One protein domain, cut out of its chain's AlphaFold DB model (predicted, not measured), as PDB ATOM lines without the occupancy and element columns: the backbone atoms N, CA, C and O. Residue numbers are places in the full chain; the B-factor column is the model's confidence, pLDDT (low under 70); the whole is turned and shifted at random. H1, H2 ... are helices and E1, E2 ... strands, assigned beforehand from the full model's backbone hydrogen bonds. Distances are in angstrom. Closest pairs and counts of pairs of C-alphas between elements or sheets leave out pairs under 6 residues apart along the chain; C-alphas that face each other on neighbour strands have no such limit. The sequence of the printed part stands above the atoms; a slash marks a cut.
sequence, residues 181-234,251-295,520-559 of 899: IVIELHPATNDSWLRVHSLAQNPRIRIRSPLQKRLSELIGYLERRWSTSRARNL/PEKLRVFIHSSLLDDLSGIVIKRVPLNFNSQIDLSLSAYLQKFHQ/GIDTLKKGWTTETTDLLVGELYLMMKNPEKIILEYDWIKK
ATOM      1  N   ILE A 181     -19.443  29.747 -43.684       88.06
ATOM      2  CA  ILE A 181     -20.141  31.012 -43.941       88.06
ATOM      3  C   ILE A 181     -19.111  32.088 -44.268       88.06
ATOM      4  O   ILE A 181     -17.995  32.078 -43.739       88.06
ATOM      5  N   VAL A 182     -19.495  33.026 -45.131       90.06
ATOM      6  CA  VAL A 182     -18.725  34.242 -45.395       90.06
ATOM      7  C   VAL A 182     -19.025  35.274 -44.308       90.06
ATOM      8  O   VAL A 182     -20.162  35.716 -44.173       90.06
ATOM      9  N   ILE A 183     -18.003  35.670 -43.554       90.75
ATOM     10  CA  ILE A 183     -18.036  36.801 -42.623       90.75
ATOM     11  C   ILE A 183     -17.319  37.979 -43.293       90.75
ATOM     12  O   ILE A 183     -16.182  37.837 -43.747       90.75
ATOM     13  N   GLU A 184     -17.968  39.134 -43.350       91.94
ATOM     14  CA  GLU A 184     -17.393  40.414 -43.761       91.94
ATOM     15  C   GLU A 184     -17.208  41.295 -42.526       91.94
ATOM     16  O   GLU A 184     -18.120  41.430 -41.717       91.94
ATOM     17  N   LEU A 185     -16.014  41.866 -42.376       91.88
ATOM     18  CA  LEU A 185     -15.624  42.726 -41.262       91.88
ATOM     19  C   LEU A 185     -15.335  44.129 -41.786       91.88
ATOM     20  O   LEU A 185     -14.417  44.309 -42.593       91.88
ATOM     21  N   HIS A 186     -16.098  45.110 -41.316       90.69
ATOM     22  CA  HIS A 186     -15.951  46.529 -41.644       90.69
ATOM     23  C   HIS A 186     -15.523  47.332 -40.405       90.69
ATOM     24  O   HIS A 186     -15.940  46.994 -39.302       90.69
ATOM     25  N   PRO A 187     -14.703  48.386 -40.537       91.50
ATOM     26  CA  PRO A 187     -14.424  49.274 -39.414       91.50
ATOM     27  C   PRO A 187     -15.657  50.137 -39.133       91.50
ATOM     28  O   PRO A 187     -16.203  50.730 -40.063       91.50
ATOM     29  N   ALA A 188     -16.056  50.226 -37.866       88.25
ATOM     30  CA  ALA A 188     -17.169  51.068 -37.428       88.25
ATOM     31  C   ALA A 188     -16.840  52.569 -37.500       88.25
ATOM     32  O   ALA A 188     -17.708  53.400 -37.752       88.25
ATOM     33  N   THR A 189     -15.573  52.920 -37.266       87.56
ATOM     34  CA  THR A 189     -15.097  54.302 -37.170       87.56
ATOM     35  C   THR A 189     -13.943  54.566 -38.138       87.56
ATOM     36  O   THR A 189     -13.197  53.659 -38.523       87.56
ATOM     37  N   ASN A 190     -13.753  55.834 -38.517       89.81
ATOM     38  CA  ASN A 190     -12.610  56.245 -39.339       89.81
ATOM     39  C   ASN A 190     -11.264  56.043 -38.611       89.81
ATOM     40  O   ASN A 190     -10.272  55.743 -39.273       89.81
ATOM     41  N   ASP A 191     -11.233  56.135 -37.274       86.19
ATOM     42  CA  ASP A 191     -10.053  55.799 -36.458       86.19
ATOM     43  C   ASP A 191      -9.719  54.302 -36.582       86.19
ATOM     44  O   ASP A 191      -8.600  53.933 -36.943       86.19
ATOM     45  N   SER A 192     -10.718  53.424 -36.434       89.25
ATOM     46  CA  SER A 192     -10.563  51.977 -36.639       89.25
ATOM     47  C   SER A 192     -10.141  51.603 -38.064       89.25
ATOM     48  O   SER A 192      -9.299  50.716 -38.241       89.25
ATOM     49  N   TRP A 193     -10.644  52.305 -39.088       91.12
ATOM     50  CA  TRP A 193     -10.170  52.158 -40.472       91.12
ATOM     51  C   TRP A 193      -8.691  52.549 -40.595       91.12
ATOM     52  O   TRP A 193      -7.883  51.775 -41.119       91.12
ATOM     53  N   LEU A 194      -8.325  53.729 -40.083       87.38
ATOM     54  CA  LEU A 194      -6.984  54.302 -40.207       87.38
ATOM     55  C   LEU A 194      -5.942  53.483 -39.444       87.38
ATOM     56  O   LEU A 194      -4.854  53.240 -39.965       87.38
ATOM     57  N   ARG A 195      -6.292  52.976 -38.258       86.75
ATOM     58  CA  ARG A 195      -5.463  52.075 -37.450       86.75
ATOM     59  C   ARG A 195      -5.049  50.838 -38.244       86.75
ATOM     60  O   ARG A 195      -3.856  50.564 -38.356       86.75
ATOM     61  N   VAL A 196      -5.997  50.116 -38.847       88.38
ATOM     62  CA  VAL A 196      -5.680  48.915 -39.646       88.38
ATOM     63  C   VAL A 196      -4.941  49.277 -40.935       88.38
ATOM     64  O   VAL A 196      -3.991  48.587 -41.310       88.38
ATOM     65  N   HIS A 197      -5.313  50.384 -41.580       87.88
ATOM     66  CA  HIS A 197      -4.638  50.857 -42.786       87.88
ATOM     67  C   HIS A 197      -3.167  51.239 -42.524       87.88
ATOM     68  O   HIS A 197      -2.294  50.890 -43.320       87.88
ATOM     69  N   SER A 198      -2.861  51.843 -41.369       85.50
ATOM     70  CA  SER A 198      -1.494  52.203 -40.947       85.50
ATOM     71  C   SER A 198      -0.563  50.994 -40.778       85.50
ATOM     72  O   SER A 198       0.651  51.112 -40.934       85.50
ATOM     73  N   LEU A 199      -1.125  49.803 -40.536       84.62
ATOM     74  CA  LEU A 199      -0.398  48.530 -40.493       84.62
ATOM     75  C   LEU A 199      -0.109  47.941 -41.888       84.62
ATOM     76  O   LEU A 199       0.330  46.791 -41.973       84.62
ATOM     77  N   ALA A 200      -0.418  48.673 -42.966       86.69
ATOM     78  CA  ALA A 200      -0.462  48.184 -44.346       86.69
ATOM     79  C   ALA A 200      -1.358  46.936 -44.520       86.69
ATOM     80  O   ALA A 200      -1.094  46.068 -45.354       86.69
ATOM     81  N   GLN A 201      -2.424  46.827 -43.719       86.62
ATOM     82  CA  GLN A 201      -3.411  45.750 -43.803       86.62
ATOM     83  C   GLN A 201      -4.735  46.269 -44.370       86.62
ATOM     84  O   GLN A 201      -5.050  47.453 -44.284       86.62
ATOM     85  N   ASN A 202      -5.516  45.375 -44.979       89.56
ATOM     86  CA  ASN A 202      -6.824  45.731 -45.520       89.56
ATOM     87  C   ASN A 202      -7.840  45.897 -44.366       89.56
ATOM     88  O   ASN A 202      -8.099  44.909 -43.674       89.56
ATOM     89  N   PRO A 203      -8.440  47.089 -44.169       88.50
ATOM     90  CA  PRO A 203      -9.440  47.313 -43.126       88.50
ATOM     91  C   PRO A 203     -10.787  46.631 -43.405       88.50
ATOM     92  O   PRO A 203     -11.594  46.519 -42.489       88.50
ATOM     93  N   ARG A 204     -11.062  46.150 -44.625       90.88
ATOM     94  CA  ARG A 204     -12.275  45.375 -44.943       90.88
ATOM     95  C   ARG A 204     -11.911  43.924 -45.253       90.88
ATOM     96  O   ARG A 204     -11.507  43.609 -46.374       90.88
ATOM     97  N   ILE A 205     -12.031  43.038 -44.264       90.88
ATOM     98  CA  ILE A 205     -11.652  41.621 -44.404       90.88
ATOM     99  C   ILE A 205     -12.890  40.762 -44.675       90.88
ATOM    100  O   ILE A 205     -13.889  40.857 -43.972       90.88
ATOM    101  N   ARG A 206     -12.796  39.867 -45.666       91.94
ATOM    102  CA  ARG A 206     -13.764  38.792 -45.918       91.94
ATOM    103  C   ARG A 206     -13.137  37.445 -45.549       91.94
ATOM    104  O   ARG A 206     -12.059  37.117 -46.041       91.94
ATOM    105  N   ILE A 207     -13.800  36.670 -44.698       90.50
ATOM    106  CA  ILE A 207     -13.305  35.415 -44.109       90.50
ATOM    107  C   ILE A 207     -14.325  34.307 -44.375       90.50
ATOM    108  O   ILE A 207     -15.524  34.541 -44.269       90.50
ATOM    109  N   ARG A 208     -13.869  33.089 -44.687       91.00
ATOM    110  CA  ARG A 208     -14.716  31.889 -44.616       91.00
ATOM    111  C   ARG A 208     -14.476  31.194 -43.286       91.00
ATOM    112  O   ARG A 208     -13.330  30.895 -42.960       91.00
ATOM    113  N   SER A 209     -15.539  30.964 -42.522       86.62
ATOM    114  CA  SER A 209     -15.463  30.311 -41.213       86.62
ATOM    115  C   SER A 209     -16.482  29.174 -41.113       86.62
ATOM    116  O   SER A 209     -17.649  29.383 -41.458       86.62
ATOM    117  N   PRO A 210     -16.095  27.973 -40.647       88.38
ATOM    118  CA  PRO A 210     -17.048  26.916 -40.351       88.38
ATOM    119  C   PRO A 210     -17.863  27.255 -39.099       88.38
ATOM    120  O   PRO A 210     -17.355  27.819 -38.131       88.38
ATOM    121  N   LEU A 211     -19.127  26.830 -39.080       84.44
ATOM    122  CA  LEU A 211     -20.119  27.172 -38.046       84.44
ATOM    123  C   LEU A 211     -19.702  26.761 -36.625       84.44
ATOM    124  O   LEU A 211     -20.181  27.318 -35.644       84.44
ATOM    125  N   GLN A 212     -18.806  25.778 -36.525       82.75
ATOM    126  CA  GLN A 212     -18.290  25.213 -35.278       82.75
ATOM    127  C   GLN A 212     -17.182  26.067 -34.632       82.75
ATOM    128  O   GLN A 212     -16.707  25.717 -33.553       82.75
ATOM    129  N   LYS A 213     -16.740  27.158 -35.274       85.94
ATOM    130  CA  LYS A 213     -15.758  28.088 -34.698       85.94
ATOM    131  C   LYS A 213     -16.414  29.070 -33.732       85.94
ATOM    132  O   LYS A 213     -17.474  29.623 -34.020       85.94
ATOM    133  N   ARG A 214     -15.736  29.314 -32.607       88.88
ATOM    134  CA  ARG A 214     -16.059  30.387 -31.656       88.88
ATOM    135  C   ARG A 214     -15.700  31.747 -32.249       88.88
ATOM    136  O   ARG A 214     -14.666  31.876 -32.906       88.88
ATOM    137  N   LEU A 215     -16.505  32.767 -31.967       87.62
ATOM    138  CA  LEU A 215     -16.229  34.144 -32.375       87.62
ATOM    139  C   LEU A 215     -14.968  34.697 -31.681       87.62
ATOM    140  O   LEU A 215     -14.163  35.356 -32.333       87.62
ATOM    141  N   SER A 216     -14.717  34.324 -30.421       87.69
ATOM    142  CA  SER A 216     -13.490  34.656 -29.674       87.69
ATOM    143  C   SER A 216     -12.199  34.169 -30.344       87.69
ATOM    144  O   SER A 216     -11.185  34.861 -30.280       87.69
ATOM    145  N   GLU A 217     -12.207  33.031 -31.055       87.44
ATOM    146  CA  GLU A 217     -11.034  32.594 -31.834       87.44
ATOM    147  C   GLU A 217     -10.724  33.544 -33.001       87.44
ATOM    148  O   GLU A 217      -9.555  33.754 -33.335       87.44
ATOM    149  N   LEU A 218     -11.764  34.115 -33.619       88.38
ATOM    150  CA  LEU A 218     -11.630  35.081 -34.706       88.38
ATOM    151  C   LEU A 218     -11.182  36.448 -34.171       88.38
ATOM    152  O   LEU A 218     -10.215  36.999 -34.696       88.38
ATOM    153  N   ILE A 219     -11.817  36.959 -33.111       89.12
ATOM    154  CA  ILE A 219     -11.432  38.237 -32.485       89.12
ATOM    155  C   ILE A 219      -9.974  38.151 -32.007       89.12
ATOM    156  O   ILE A 219      -9.137  38.930 -32.461       89.12
ATOM    157  N   GLY A 220      -9.614  37.117 -31.240       86.88
ATOM    158  CA  GLY A 220      -8.245  36.899 -30.770       86.88
ATOM    159  C   GLY A 220      -7.227  36.580 -31.875       86.88
ATOM    160  O   GLY A 220      -6.019  36.679 -31.654       86.88
ATOM    161  N   TYR A 221      -7.644  36.189 -33.084       88.00
ATOM    162  CA  TYR A 221      -6.757  36.152 -34.257       88.00
ATOM    163  C   TYR A 221      -6.528  37.557 -34.827       88.00
ATOM    164  O   TYR A 221      -5.380  37.931 -35.072       88.00
ATOM    165  N   LEU A 222      -7.593  38.346 -34.990       88.81
ATOM    166  CA  LEU A 222      -7.523  39.721 -35.483       88.81
ATOM    167  C   LEU A 222      -6.714  40.617 -34.538       88.81
ATOM    168  O   LEU A 222      -5.819  41.308 -35.011       88.81
ATOM    169  N   GLU A 223      -6.901  40.521 -33.220       87.88
ATOM    170  CA  GLU A 223      -6.096  41.236 -32.213       87.88
ATOM    171  C   GLU A 223      -4.593  40.975 -32.377       87.88
ATOM    172  O   GLU A 223      -3.790  41.907 -32.384       87.88
ATOM    173  N   ARG A 224      -4.188  39.718 -32.605       84.69
ATOM    174  CA  ARG A 224      -2.776  39.364 -32.844       84.69
ATOM    175  C   ARG A 224      -2.251  39.841 -34.204       84.69
ATOM    176  O   ARG A 224      -1.052  40.085 -34.335       84.69
ATOM    177  N   ARG A 225      -3.110  39.977 -35.220       84.25
ATOM    178  CA  ARG A 225      -2.743  40.493 -36.557       84.25
ATOM    179  C   ARG A 225      -2.696  42.024 -36.596       84.25
ATOM    180  O   ARG A 225      -1.847  42.574 -37.297       84.25
ATOM    181  N   TRP A 226      -3.561  42.687 -35.835       87.38
ATOM    182  CA  TRP A 226      -3.736  44.141 -35.766       87.38
ATOM    183  C   TRP A 226      -3.113  44.790 -34.516       87.38
ATOM    184  O   TRP A 226      -3.303  45.979 -34.273       87.38
ATOM    185  N   SER A 227      -2.345  44.032 -33.727       78.50
ATOM    186  CA  SER A 227      -1.675  44.527 -32.520       78.50
ATOM    187  C   SER A 227      -0.744  45.708 -32.818       78.50
ATOM    188  O   SER A 227       0.146  45.629 -33.671       78.50
ATOM    189  N   THR A 228      -0.888  46.781 -32.038       63.28
ATOM    190  CA  THR A 228      -0.042  47.983 -32.100       63.28
ATOM    191  C   THR A 228       1.428  47.688 -31.792       63.28
ATOM    192  O   THR A 228       2.299  48.397 -32.288       63.28
ATOM    193  N   SER A 229       1.748  46.596 -31.090       61.50
ATOM    194  CA  SER A 229       3.131  46.125 -30.912       61.50
ATOM    195  C   SER A 229       3.802  45.763 -32.245       61.50
ATOM    196  O   SER A 229       5.006  45.964 -32.407       61.50
ATOM    197  N   ARG A 230       3.035  45.313 -33.251       57.25
ATOM    198  CA  ARG A 230       3.546  45.106 -34.617       57.25
ATOM    199  C   ARG A 230       3.818  46.438 -35.329       57.25
ATOM    200  O   ARG A 230       4.815  46.529 -36.040       57.25
ATOM    201  N   ALA A 231       2.990  47.462 -35.095       55.81
ATOM    202  CA  ALA A 231       3.221  48.824 -35.590       55.81
ATOM    203  C   ALA A 231       4.496  49.425 -34.982       55.81
ATOM    204  O   ALA A 231       5.389  49.858 -35.705       55.81
ATOM    205  N   ARG A 232       4.607  49.380 -33.647       56.75
ATOM    206  CA  ARG A 232       5.755  49.886 -32.882       56.75
ATOM    207  C   ARG A 232       7.057  49.245 -33.371       56.75
ATOM    208  O   ARG A 232       8.003  49.966 -33.658       56.75
ATOM    209  N   ASN A 233       7.083  47.927 -33.586       55.72
ATOM    210  CA  ASN A 233       8.266  47.240 -34.119       55.72
ATOM    211  C   ASN A 233       8.623  47.656 -35.561       55.72
ATOM    212  O   ASN A 233       9.804  47.788 -35.869       55.72
ATOM    213  N   LEU A 234       7.640  47.909 -36.435       55.91
ATOM    214  CA  LEU A 234       7.886  48.446 -37.786       55.91
ATOM    215  C   LEU A 234       8.424  49.888 -37.761       55.91
ATOM    216  O   LEU A 234       9.277  50.240 -38.570       55.91
ATOM    217  N   PRO A 251      -3.019  47.118 -23.896       62.75
ATOM    218  CA  PRO A 251      -3.496  46.917 -25.253       62.75
ATOM    219  C   PRO A 251      -5.022  47.045 -25.328       62.75
ATOM    220  O   PRO A 251      -5.760  46.170 -24.876       62.75
ATOM    221  N   GLU A 252      -5.483  48.123 -25.967       76.56
ATOM    222  CA  GLU A 252      -6.886  48.332 -26.342       76.56
ATOM    223  C   GLU A 252      -7.464  47.074 -27.014       76.56
ATOM    224  O   GLU A 252      -6.890  46.544 -27.977       76.56
ATOM    225  N   LYS A 253      -8.614  46.609 -26.520       83.81
ATOM    226  CA  LYS A 253      -9.218  45.325 -26.908       83.81
ATOM    227  C   LYS A 253     -10.111  45.482 -28.133       83.81
ATOM    228  O   LYS A 253     -10.802  46.492 -28.273       83.81
ATOM    229  N   LEU A 254     -10.115  44.488 -29.019       87.75
ATOM    230  CA  LEU A 254     -10.967  44.503 -30.208       87.75
ATOM    231  C   LEU A 254     -12.403  44.136 -29.827       87.75
ATOM    232  O   LEU A 254     -12.662  43.093 -29.222       87.75
ATOM    233  N   ARG A 255     -13.340  44.987 -30.234       88.38
ATOM    234  CA  ARG A 255     -14.783  44.777 -30.148       88.38
ATOM    235  C   ARG A 255     -15.330  44.543 -31.550       88.38
ATOM    236  O   ARG A 255     -14.943  45.227 -32.492       88.38
ATOM    237  N   VAL A 256     -16.241  43.590 -31.681       87.62
ATOM    238  CA  VAL A 256     -16.955  43.257 -32.918       87.62
ATOM    239  C   VAL A 256     -18.456  43.250 -32.629       87.62
ATOM    240  O   VAL A 256     -18.871  42.794 -31.568       87.62
ATOM    241  N   PHE A 257     -19.288  43.760 -33.528       86.69
ATOM    242  CA  PHE A 257     -20.745  43.815 -33.353       86.69
ATOM    243  C   PHE A 257     -21.484  43.653 -34.687       86.69
ATOM    244  O   PHE A 257     -20.870  43.667 -35.753       86.69
ATOM    245  N   ILE A 258     -22.798  43.426 -34.639       84.44
ATOM    246  CA  ILE A 258     -23.631  43.349 -35.849       84.44
ATOM    247  C   ILE A 258     -23.841  44.769 -36.394       84.44
ATOM    248  O   ILE A 258     -24.120  45.679 -35.620       84.44
ATOM    249  N   HIS A 259     -23.731  44.940 -37.717       76.88
ATOM    250  CA  HIS A 259     -23.948  46.223 -38.394       76.88
ATOM    251  C   HIS A 259     -25.298  46.851 -38.020       76.88
ATOM    252  O   HIS A 259     -26.320  46.164 -38.071       76.88
ATOM    253  N   SER A 260     -25.318  48.147 -37.684       66.19
ATOM    254  CA  SER A 260     -26.481  48.779 -37.028       66.19
ATOM    255  C   SER A 260     -27.812  48.588 -37.769       66.19
ATOM    256  O   SER A 260     -28.834  48.387 -37.123       66.19
ATOM    257  N   SER A 261     -27.815  48.584 -39.109       64.50
ATOM    258  CA  SER A 261     -29.039  48.396 -39.913       64.50
ATOM    259  C   SER A 261     -29.641  46.983 -39.858       64.50
ATOM    260  O   SER A 261     -30.675  46.744 -40.470       64.50
ATOM    261  N   LEU A 262     -28.963  46.024 -39.223       63.81
ATOM    262  CA  LEU A 262     -29.421  44.642 -39.068       63.81
ATOM    263  C   LEU A 262     -29.921  44.360 -37.642       63.81
ATOM    264  O   LEU A 262     -30.291  43.227 -37.357       63.81
ATOM    265  N   LEU A 263     -29.919  45.348 -36.736       63.72
ATOM    266  CA  LEU A 263     -30.391  45.162 -35.357       63.72
ATOM    267  C   LEU A 263     -31.916  45.209 -35.236       63.72
ATOM    268  O   LEU A 263     -32.476  44.465 -34.431       63.72
ATOM    269  N   ASP A 264     -32.589  46.038 -36.030       59.97
ATOM    270  CA  ASP A 264     -34.042  46.223 -35.935       59.97
ATOM    271  C   ASP A 264     -34.801  44.956 -36.392       59.97
ATOM    272  O   ASP A 264     -35.761  44.513 -35.750       59.97
ATOM    273  N   ASP A 265     -34.258  44.273 -37.406       59.66
ATOM    274  CA  ASP A 265     -34.701  42.960 -37.896       59.66
ATOM    275  C   ASP A 265     -34.492  41.802 -36.895       59.66
ATOM    276  O   ASP A 265     -35.020  40.705 -37.112       59.66
ATOM    277  N   LEU A 266     -33.735  41.989 -35.805       61.03
ATOM    278  CA  LEU A 266     -33.472  40.954 -34.786       61.03
ATOM    279  C   LEU A 266     -34.474  40.973 -33.619       61.03
ATOM    280  O   LEU A 266     -34.361  40.167 -32.688       61.03
ATOM    281  N   SER A 267     -35.465  41.865 -33.660       48.53
ATOM    282  CA  SER A 267     -36.522  41.965 -32.651       48.53
ATOM    283  C   SER A 267     -37.249  40.618 -32.434       48.53
ATOM    284  O   SER A 267     -37.854  40.045 -33.337       48.53
ATOM    285  N   GLY A 268     -37.162  40.088 -31.204       51.12
ATOM    286  CA  GLY A 268     -37.867  38.873 -30.758       51.12
ATOM    287  C   GLY A 268     -37.096  37.540 -30.797       51.12
ATOM    288  O   GLY A 268     -37.665  36.513 -30.426       51.12
ATOM    289  N   ILE A 269     -35.822  37.499 -31.209       54.25
ATOM    290  CA  ILE A 269     -35.087  36.224 -31.376       54.25
ATOM    291  C   ILE A 269     -34.474  35.714 -30.058       54.25
ATOM    292  O   ILE A 269     -33.309  35.959 -29.745       54.25
ATOM    293  N   VAL A 270     -35.239  34.922 -29.302       44.53
ATOM    294  CA  VAL A 270     -34.745  34.215 -28.103       44.53
ATOM    295  C   VAL A 270     -34.003  32.930 -28.494       44.53
ATOM    296  O   VAL A 270     -34.603  31.857 -28.611       44.53
ATOM    297  N   ILE A 271     -32.674  32.997 -28.656       51.56
ATOM    298  CA  ILE A 271     -31.855  31.778 -28.771       51.56
ATOM    299  C   ILE A 271     -31.717  31.108 -27.402       51.56
ATOM    300  O   ILE A 271     -30.899  31.487 -26.563       51.56
ATOM    301  N   LYS A 272     -32.470  30.021 -27.221       43.50
ATOM    302  CA  LYS A 272     -32.181  29.015 -26.195       43.50
ATOM    303  C   LYS A 272     -30.888  28.299 -26.584       43.50
ATOM    304  O   LYS A 272     -30.900  27.475 -27.499       43.50
ATOM    305  N   ARG A 273     -29.780  28.612 -25.900       45.12
ATOM    306  CA  ARG A 273     -28.490  27.918 -26.065       45.12
ATOM    307  C   ARG A 273     -28.664  26.424 -25.777       45.12
ATOM    308  O   ARG A 273     -28.664  26.004 -24.621       45.12
ATOM    309  N   VAL A 274     -28.812  25.611 -26.822       42.78
ATOM    310  CA  VAL A 274     -28.757  24.150 -26.691       42.78
ATOM    311  C   VAL A 274     -27.309  23.793 -26.350       42.78
ATOM    312  O   VAL A 274     -26.426  24.112 -27.147       42.78
ATOM    313  N   PRO A 275     -27.021  23.166 -25.192       38.12
ATOM    314  CA  PRO A 275     -25.648  22.925 -24.772       38.12
ATOM    315  C   PRO A 275     -24.913  22.076 -25.811       38.12
ATOM    316  O   PRO A 275     -25.345  20.974 -26.164       38.12
ATOM    317  N   LEU A 276     -23.798  22.617 -26.303       41.75
ATOM    318  CA  LEU A 276     -23.000  22.083 -27.404       41.75
ATOM    319  C   LEU A 276     -22.244  20.814 -26.988       41.75
ATOM    320  O   LEU A 276     -21.026  20.798 -26.830       41.75
ATOM    321  N   ASN A 277     -22.972  19.708 -26.849       35.06
ATOM    322  CA  ASN A 277     -22.377  18.380 -26.846       35.06
ATOM    323  C   ASN A 277     -21.658  18.175 -28.189       35.06
ATOM    324  O   ASN A 277     -22.301  17.995 -29.221       35.06
ATOM    325  N   PHE A 278     -20.320  18.191 -28.169       41.03
ATOM    326  CA  PHE A 278     -19.419  18.191 -29.338       41.03
ATOM    327  C   PHE A 278     -19.411  16.886 -30.174       41.03
ATOM    328  O   PHE A 278     -18.399  16.487 -30.746       41.03
ATOM    329  N   ASN A 279     -20.543  16.190 -30.269       37.12
ATOM    330  CA  ASN A 279     -20.801  15.191 -31.297       37.12
ATOM    331  C   ASN A 279     -22.144  15.530 -31.951       37.12
ATOM    332  O   ASN A 279     -23.190  15.260 -31.373       37.12
ATOM    333  N   SER A 280     -22.131  15.973 -33.211       47.50
ATOM    334  CA  SER A 280     -23.313  16.016 -34.091       47.50
ATOM    335  C   SER A 280     -23.804  14.614 -34.507       47.50
ATOM    336  O   SER A 280     -24.430  14.422 -35.550       47.50
ATOM    337  N   GLN A 281     -23.526  13.604 -33.680       52.84
ATOM    338  CA  GLN A 281     -24.206  12.328 -33.750       52.84
ATOM    339  C   GLN A 281     -25.556  12.479 -33.068       52.84
ATOM    340  O   GLN A 281     -25.631  12.754 -31.875       52.84
ATOM    341  N   ILE A 282     -26.611  12.198 -33.827       58.78
ATOM    342  CA  ILE A 282     -27.878  11.741 -33.264       58.78
ATOM    343  C   ILE A 282     -27.539  10.626 -32.269       58.78
ATOM    344  O   ILE A 282     -26.966   9.609 -32.671       58.78
ATOM    345  N   ASP A 283     -27.862  10.821 -30.991       62.56
ATOM    346  CA  ASP A 283     -27.693   9.760 -30.011       62.56
ATOM    347  C   ASP A 283     -28.739   8.669 -30.284       62.56
ATOM    348  O   ASP A 283     -29.953   8.894 -30.215       62.56
ATOM    349  N   LEU A 284     -28.217   7.512 -30.689       74.75
ATOM    350  CA  LEU A 284     -28.941   6.291 -31.036       74.75
ATOM    351  C   LEU A 284     -28.663   5.180 -30.008       74.75
ATOM    352  O   LEU A 284     -28.801   3.993 -30.304       74.75
ATOM    353  N   SER A 285     -28.198   5.552 -28.814       82.12
ATOM    354  CA  SER A 285     -28.154   4.670 -27.654       82.12
ATOM    355  C   SER A 285     -29.560   4.349 -27.149       82.12
ATOM    356  O   SER A 285     -30.518   5.106 -27.346       82.12
ATOM    357  N   LEU A 286     -29.680   3.234 -26.430       80.38
ATOM    358  CA  LEU A 286     -30.937   2.864 -25.799       80.38
ATOM    359  C   LEU A 286     -31.352   3.875 -24.719       80.38
ATOM    360  O   LEU A 286     -32.542   4.132 -24.572       80.38
ATOM    361  N   SER A 287     -30.409   4.495 -24.001       77.12
ATOM    362  CA  SER A 287     -30.741   5.544 -23.024       77.12
ATOM    363  C   SER A 287     -31.326   6.797 -23.685       77.12
ATOM    364  O   SER A 287     -32.342   7.293 -23.208       77.12
ATOM    365  N   ALA A 288     -30.793   7.249 -24.825       77.06
ATOM    366  CA  ALA A 288     -31.377   8.360 -25.585       77.06
ATOM    367  C   ALA A 288     -32.747   8.018 -26.203       77.06
ATOM    368  O   ALA A 288     -33.628   8.878 -26.285       77.06
ATOM    369  N   TYR A 289     -32.962   6.764 -26.615       77.56
ATOM    370  CA  TYR A 289     -34.285   6.277 -27.020       77.56
ATOM    371  C   TYR A 289     -35.284   6.320 -25.856       77.56
ATOM    372  O   TYR A 289     -36.384   6.853 -26.001       77.56
ATOM    373  N   LEU A 290     -34.885   5.817 -24.685       78.19
ATOM    374  CA  LEU A 290     -35.705   5.824 -23.474       78.19
ATOM    375  C   LEU A 290     -36.003   7.247 -22.991       78.19
ATOM    376  O   LEU A 290     -37.142   7.538 -22.645       78.19
ATOM    377  N   GLN A 291     -35.030   8.160 -23.030       76.44
ATOM    378  CA  GLN A 291     -35.234   9.564 -22.668       76.44
ATOM    379  C   GLN A 291     -36.313  10.222 -23.543       76.44
ATOM    380  O   GLN A 291     -37.207  10.877 -23.015       76.44
ATOM    381  N   LYS A 292     -36.288   9.979 -24.862       71.81
ATOM    382  CA  LYS A 292     -37.334  10.436 -25.795       71.81
ATOM    383  C   LYS A 292     -38.684   9.764 -25.537       71.81
ATOM    384  O   LYS A 292     -39.715  10.425 -25.604       71.81
ATOM    385  N   PHE A 293     -38.687   8.473 -25.204       67.88
ATOM    386  CA  PHE A 293     -39.904   7.745 -24.842       67.88
ATOM    387  C   PHE A 293     -40.569   8.335 -23.588       67.88
ATOM    388  O   PHE A 293     -41.780   8.525 -23.582       67.88
ATOM    389  N   HIS A 294     -39.790   8.704 -22.565       65.50
ATOM    390  CA  HIS A 294     -40.297   9.345 -21.343       65.50
ATOM    391  C   HIS A 294     -40.692  10.815 -21.545       65.50
ATOM    392  O   HIS A 294     -41.666  11.263 -20.948       65.50
ATOM    393  N   GLN A 295     -40.002  11.560 -22.417       60.34
ATOM    394  CA  GLN A 295     -40.396  12.926 -22.801       60.34
ATOM    395  C   GLN A 295     -41.749  12.946 -23.525       60.34
ATOM    396  O   GLN A 295     -42.622  13.735 -23.168       60.34
ATOM    397  N   GLY A 520     -29.839  39.130 -24.643       55.06
ATOM    398  CA  GLY A 520     -30.641  40.347 -24.797       55.06
ATOM    399  C   GLY A 520     -30.076  41.296 -25.861       55.06
ATOM    400  O   GLY A 520     -28.862  41.348 -26.073       55.06
ATOM    401  N   ILE A 521     -30.947  42.080 -26.506       58.06
ATOM    402  CA  ILE A 521     -30.596  42.993 -27.616       58.06
ATOM    403  C   ILE A 521     -29.474  43.968 -27.215       58.06
ATOM    404  O   ILE A 521     -28.586  44.264 -28.016       58.06
ATOM    405  N   ASP A 522     -29.435  44.398 -25.955       54.91
ATOM    406  CA  ASP A 522     -28.395  45.297 -25.445       54.91
ATOM    407  C   ASP A 522     -27.005  44.652 -25.405       54.91
ATOM    408  O   ASP A 522     -26.004  45.358 -25.492       54.91
ATOM    409  N   THR A 523     -26.911  43.319 -25.348       61.75
ATOM    410  CA  THR A 523     -25.630  42.605 -25.499       61.75
ATOM    411  C   THR A 523     -25.157  42.580 -26.954       61.75
ATOM    412  O   THR A 523     -23.957  42.629 -27.199       61.75
ATOM    413  N   LEU A 524     -26.078  42.607 -27.926       68.25
ATOM    414  CA  LEU A 524     -25.753  42.743 -29.351       68.25
ATOM    415  C   LEU A 524     -25.279  44.166 -29.670       68.25
ATOM    416  O   LEU A 524     -24.282  44.336 -30.368       68.25
ATOM    417  N   LYS A 525     -25.933  45.177 -29.080       62.47
ATOM    418  CA  LYS A 525     -25.515  46.591 -29.136       62.47
ATOM    419  C   LYS A 525     -24.165  46.818 -28.445       62.47
ATOM    420  O   LYS A 525     -23.277  47.455 -29.008       62.47
ATOM    421  N   LYS A 526     -23.961  46.266 -27.242       71.56
ATOM    422  CA  LYS A 526     -22.669  46.321 -26.527       71.56
ATOM    423  C   LYS A 526     -21.576  45.506 -27.225       71.56
ATOM    424  O   LYS A 526     -20.406  45.862 -27.117       71.56
ATOM    425  N   GLY A 527     -21.936  44.519 -28.040       78.56
ATOM    426  CA  GLY A 527     -21.003  43.786 -28.887       78.56
ATOM    427  C   GLY A 527     -20.075  42.851 -28.113       78.56
ATOM    428  O   GLY A 527     -20.292  42.505 -26.952       78.56
ATOM    429  N   TRP A 528     -19.026  42.418 -28.800       85.94
ATOM    430  CA  TRP A 528     -18.291  41.205 -28.476       85.94
ATOM    431  C   TRP A 528     -16.785  41.422 -28.466       85.94
ATOM    432  O   TRP A 528     -16.227  41.904 -29.445       85.94
ATOM    433  N   THR A 529     -16.119  41.002 -27.394       84.25
ATOM    434  CA  THR A 529     -14.654  40.954 -27.285       84.25
ATOM    435  C   THR A 529     -14.190  39.507 -27.123       84.25
ATOM    436  O   THR A 529     -15.002  38.601 -26.908       84.25
ATOM    437  N   THR A 530     -12.876  39.273 -27.178       79.81
ATOM    438  CA  THR A 530     -12.266  37.959 -26.904       79.81
ATOM    439  C   THR A 530     -12.638  37.399 -25.520       79.81
ATOM    440  O   THR A 530     -12.698  36.183 -25.358       79.81
ATOM    441  N   GLU A 531     -12.946  38.261 -24.544       73.06
ATOM    442  CA  GLU A 531     -13.315  37.871 -23.173       73.06
ATOM    443  C   GLU A 531     -14.830  37.698 -22.979       73.06
ATOM    444  O   GLU A 531     -15.244  36.857 -22.186       73.06
ATOM    445  N   THR A 532     -15.675  38.440 -23.709       72.06
ATOM    446  CA  THR A 532     -17.144  38.358 -23.558       72.06
ATOM    447  C   THR A 532     -17.817  37.312 -24.459       72.06
ATOM    448  O   THR A 532     -19.044  37.205 -24.448       72.06
ATOM    449  N   THR A 533     -17.063  36.522 -25.244       72.44
ATOM    450  CA  THR A 533     -17.640  35.597 -26.244       72.44
ATOM    451  C   THR A 533     -17.366  34.103 -26.064       72.44
ATOM    452  O   THR A 533     -16.331  33.567 -26.463       72.44
ATOM    453  N   ASP A 534     -18.420  33.387 -25.668       74.81
ATOM    454  CA  ASP A 534     -18.597  31.949 -25.938       74.81
ATOM    455  C   ASP A 534     -19.334  31.649 -27.265       74.81
ATOM    456  O   ASP A 534     -19.394  30.489 -27.671       74.81
ATOM    457  N   LEU A 535     -19.882  32.670 -27.941       82.44
ATOM    458  CA  LEU A 535     -20.751  32.532 -29.122       82.44
ATOM    459  C   LEU A 535     -20.061  31.804 -30.293       82.44
ATOM    460  O   LEU A 535     -18.930  32.136 -30.665       82.44
ATOM    461  N   LEU A 536     -20.759  30.864 -30.934       86.94
ATOM    462  CA  LEU A 536     -20.350  30.268 -32.209       86.94
ATOM    463  C   LEU A 536     -20.752  31.121 -33.418       86.94
ATOM    464  O   LEU A 536     -21.822  31.725 -33.462       86.94
ATOM    465  N   VAL A 537     -19.964  31.029 -34.491       85.25
ATOM    466  CA  VAL A 537     -20.335  31.542 -35.825       85.25
ATOM    467  C   VAL A 537     -21.653  30.923 -36.318       85.25
ATOM    468  O   VAL A 537     -22.453  31.603 -36.953       85.25
ATOM    469  N   GLY A 538     -21.917  29.653 -35.992       82.00
ATOM    470  CA  GLY A 538     -23.192  28.993 -36.283       82.00
ATOM    471  C   GLY A 538     -24.378  29.504 -35.462       82.00
ATOM    472  O   GLY A 538     -25.498  29.479 -35.960       82.00
ATOM    473  N   GLU A 539     -24.160  30.002 -34.241       82.12
ATOM    474  CA  GLU A 539     -25.223  30.643 -33.454       82.12
ATOM    475  C   GLU A 539     -25.544  32.021 -34.038       82.12
ATOM    476  O   GLU A 539     -26.705  32.311 -34.305       82.12
ATOM    477  N   LEU A 540     -24.519  32.821 -34.353       81.31
ATOM    478  CA  LEU A 540     -24.657  34.116 -35.030       81.31
ATOM    479  C   LEU A 540     -25.418  34.012 -36.367       81.31
ATOM    480  O   LEU A 540     -26.293  34.826 -36.651       81.31
ATOM    481  N   TYR A 541     -25.136  32.979 -37.165       83.19
ATOM    482  CA  TYR A 541     -25.856  32.676 -38.409       83.19
ATOM    483  C   TYR A 541     -27.358  32.442 -38.197       83.19
ATOM    484  O   TYR A 541     -28.183  32.939 -38.966       83.19
ATOM    485  N   LEU A 542     -27.708  31.710 -37.133       81.69
ATOM    486  CA  LEU A 542     -29.093  31.435 -36.753       81.69
ATOM    487  C   LEU A 542     -29.780  32.676 -36.163       81.69
ATOM    488  O   LEU A 542     -30.962  32.879 -36.429       81.69
ATOM    489  N   MET A 543     -29.054  33.536 -35.432       74.69
ATOM    490  CA  MET A 543     -29.568  34.845 -34.997       74.69
ATOM    491  C   MET A 543     -29.947  35.699 -36.208       74.69
ATOM    492  O   MET A 543     -31.059  36.204 -36.283       74.69
ATOM    493  N   MET A 544     -29.063  35.795 -37.201       72.38
ATOM    494  CA  MET A 544     -29.251  36.632 -38.393       72.38
ATOM    495  C   MET A 544     -30.195  36.024 -39.454       72.38
ATOM    496  O   MET A 544     -30.145  36.429 -40.613       72.38
ATOM    497  N   LYS A 545     -31.055  35.062 -39.083       75.31
ATOM    498  CA  LYS A 545     -32.055  34.422 -39.965       75.31
ATOM    499  C   LYS A 545     -31.456  33.756 -41.228       75.31
ATOM    500  O   LYS A 545     -32.086  33.751 -42.282       75.31
ATOM    501  N   ASN A 546     -30.285  33.116 -41.107       72.31
ATOM    502  CA  ASN A 546     -29.577  32.377 -42.173       72.31
ATOM    503  C   ASN A 546     -29.130  33.232 -43.392       72.31
ATOM    504  O   ASN A 546     -29.483  32.907 -44.529       72.31
ATOM    505  N   PRO A 547     -28.333  34.300 -43.208       77.38
ATOM    506  CA  PRO A 547     -27.938  35.187 -44.303       77.38
ATOM    507  C   PRO A 547     -26.860  34.539 -45.192       77.38
ATOM    508  O   PRO A 547     -26.017  33.790 -44.702       77.38
ATOM    509  N   GLU A 548     -26.804  34.867 -46.490       76.62
ATOM    510  CA  GLU A 548     -25.734  34.368 -47.385       76.62
ATOM    511  C   GLU A 548     -24.330  34.780 -46.893       76.62
ATOM    512  O   GLU A 548     -23.358  34.025 -46.992       76.62
ATOM    513  N   LYS A 549     -24.243  35.978 -46.306       84.75
ATOM    514  CA  LYS A 549     -23.043  36.538 -45.689       84.75
ATOM    515  C   LYS A 549     -23.389  37.247 -44.380       84.75
ATOM    516  O   LYS A 549     -24.380  37.965 -44.291       84.75
ATOM    517  N   ILE A 550     -22.547  37.065 -43.374       87.00
ATOM    518  CA  ILE A 550     -22.624  37.755 -42.085       87.00
ATOM    519  C   ILE A 550     -21.805  39.045 -42.203       87.00
ATOM    520  O   ILE A 550     -20.611  38.967 -42.482       87.00
ATOM    521  N   ILE A 551     -22.414  40.213 -41.990       88.56
ATOM    522  CA  ILE A 551     -21.696  41.496 -41.919       88.56
ATOM    523  C   ILE A 551     -21.544  41.891 -40.449       88.56
ATOM    524  O   ILE A 551     -22.535  41.997 -39.724       88.56
ATOM    525  N   LEU A 552     -20.302  42.114 -40.031       90.19
ATOM    526  CA  LEU A 552     -19.926  42.585 -38.704       90.19
ATOM    527  C   LEU A 552     -19.103  43.867 -38.810       90.19
ATOM    528  O   LEU A 552     -18.307  44.046 -39.734       90.19
ATOM    529  N   GLU A 553     -19.262  44.729 -37.821       90.44
ATOM    530  CA  GLU A 553     -18.461  45.933 -37.636       90.44
ATOM    531  C   GLU A 553     -17.457  45.723 -36.500       90.44
ATOM    532  O   GLU A 553     -17.698  44.913 -35.602       90.44
ATOM    533  N   TYR A 554     -16.313  46.408 -36.540       91.56
ATOM    534  CA  TYR A 554     -15.292  46.333 -35.495       91.56
ATOM    535  C   TYR A 554     -14.772  47.704 -35.063       91.56
ATOM    536  O   TYR A 554     -14.700  48.642 -35.860       91.56
ATOM    537  N   ASP A 555     -14.386  47.789 -33.791       89.81
ATOM    538  CA  ASP A 555     -13.869  48.993 -33.142       89.81
ATOM    539  C   ASP A 555     -12.951  48.627 -31.956       89.81
ATOM    540  O   ASP A 555     -12.929  47.468 -31.533       89.81
ATOM    541  N   TRP A 556     -12.192  49.575 -31.396       88.12
ATOM    542  CA  TRP A 556     -11.311  49.315 -30.242       88.12
ATOM    543  C   TRP A 556     -11.831  49.932 -28.946       88.12
ATOM    544  O   TRP A 556     -12.018  51.141 -28.846       88.12
ATOM    545  N   ILE A 557     -11.982  49.101 -27.911       82.88
ATOM    546  CA  ILE A 557     -12.285  49.574 -26.559       82.88
ATOM    547  C   ILE A 557     -10.994  50.089 -25.926       82.88
ATOM    548  O   ILE A 557     -10.113  49.314 -25.537       82.88
ATOM    549  N   LYS A 558     -10.927  51.411 -25.773       78.06
ATOM    550  CA  LYS A 558     -10.073  52.074 -24.786       78.06
ATOM    551  C   LYS A 558     -10.662  51.775 -23.410       78.06
ATOM    552  O   LYS A 558     -11.816  52.111 -23.154       78.06
ATOM    553  N   LYS A 559      -9.904  51.098 -22.544       54.09
ATOM    554  CA  LYS A 559     -10.326  50.870 -21.158       54.09
ATOM    555  C   LYS A 559     -10.124  52.176 -20.386       54.09
ATOM    556  O   LYS A 559      -9.026  52.419 -19.895       54.09
TER     557      LYS A 559
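What this domain is: This is residues 181 to 234, 251 to 295 and 520 to 559 of the 899 residues of the protein "Myb-like domain-containing protein" of Tetranychus urticae (UniProt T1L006). A strongly twisted four-stranded sheet, curled like part of a barrel, makes the core of a body from which a long arm leads out to a lone helix, H4. H2 packs mainly on the edge strand E3, H1 and H6 lie on opposite faces of the sheet, H5 only grazes it beside E3, and H3 continues outward after H2. The printed part has 139 residues with six named helices and four named strands, in the order E1 H1 E2 H2 H3 E3 H4 H5 H6 E4; the sheet is mixed, in the order E2 E1 E4 E3, and the class is mixed, helices and strands. The whole is loose, with a radius of gyration of the C-alphas of 18.2 A, and spans 63 by 34 by 30 A, the arm making much of the length.

Where its parts are: Find C-alpha 181 at (-20.141, 31.012, -43.941); from there E1 runs 19.7 A to residue 187. Its sheet also holds E2, residues 205 to 210, E3, residues 253 to 258, and E4, residues 549 to 557, which covers 25.5 A and ends at C-alpha 557 at (-12.285, 49.574, -26.559). The helices are H1, residues 190 to 198; H2, residues 215 to 226, 16.4 A; H3, residues 228 to 234; H4, residues 286 to 295, 14.1 A, beginning at C-alpha 286 at (-30.937, 2.864, -25.799); H5, residues 521 to 526; and H6, residues 537 to 543.

How they stand to each other: Begin with the inner strands E1 and E4, parallel at 36 degrees, where N 184 and O 550 are 2.8 A apart, within hydrogen-bond range. E2 is antiparallel to E1, with N 183 and O 207 at 2.8 A, and E3 is antiparallel to E4, with N 255 and O 555 at 2.8 A. H2 is on the sheet; its closest C-alphas to E3 are those of Glu 223 and Leu 254, 6.2 A. H1 is on the sheet at a height of 4.9 A, over none of the strands. On the opposite face, H6 has a height of 7.6 A and is only just over none, with 2 of its 7 C-alphas on E1. H5 only grazes the sheet; the closest C-alphas of H5 and E3 are those of Leu 524 and Phe 257, 6.5 A. H2 and H6 are close but not clearly touching, with C-alphas 215 and 537 at 6.0 A. H2 and H3 meet only through their link. Every O i to N i+4 pair is within hydrogen-bond range in H1, H3, H4, H5 and H6; in H2, 7 of 8 are.

The domain as a whole: Look along the long link from E3 to H4, residues 259 to 285; residues 279 to 295, of which 286 to 295 belong to H4, stand free. Without them the body spans 45 by 32 by 29 A. Residues 235 to 250 and 296 to 519 are not printed, with C-alpha gaps of 17.0 A and 29.2 A. Confidence is under 70 for 42 residues, among them 228 to 234, 260 to 283 and 520 to 525.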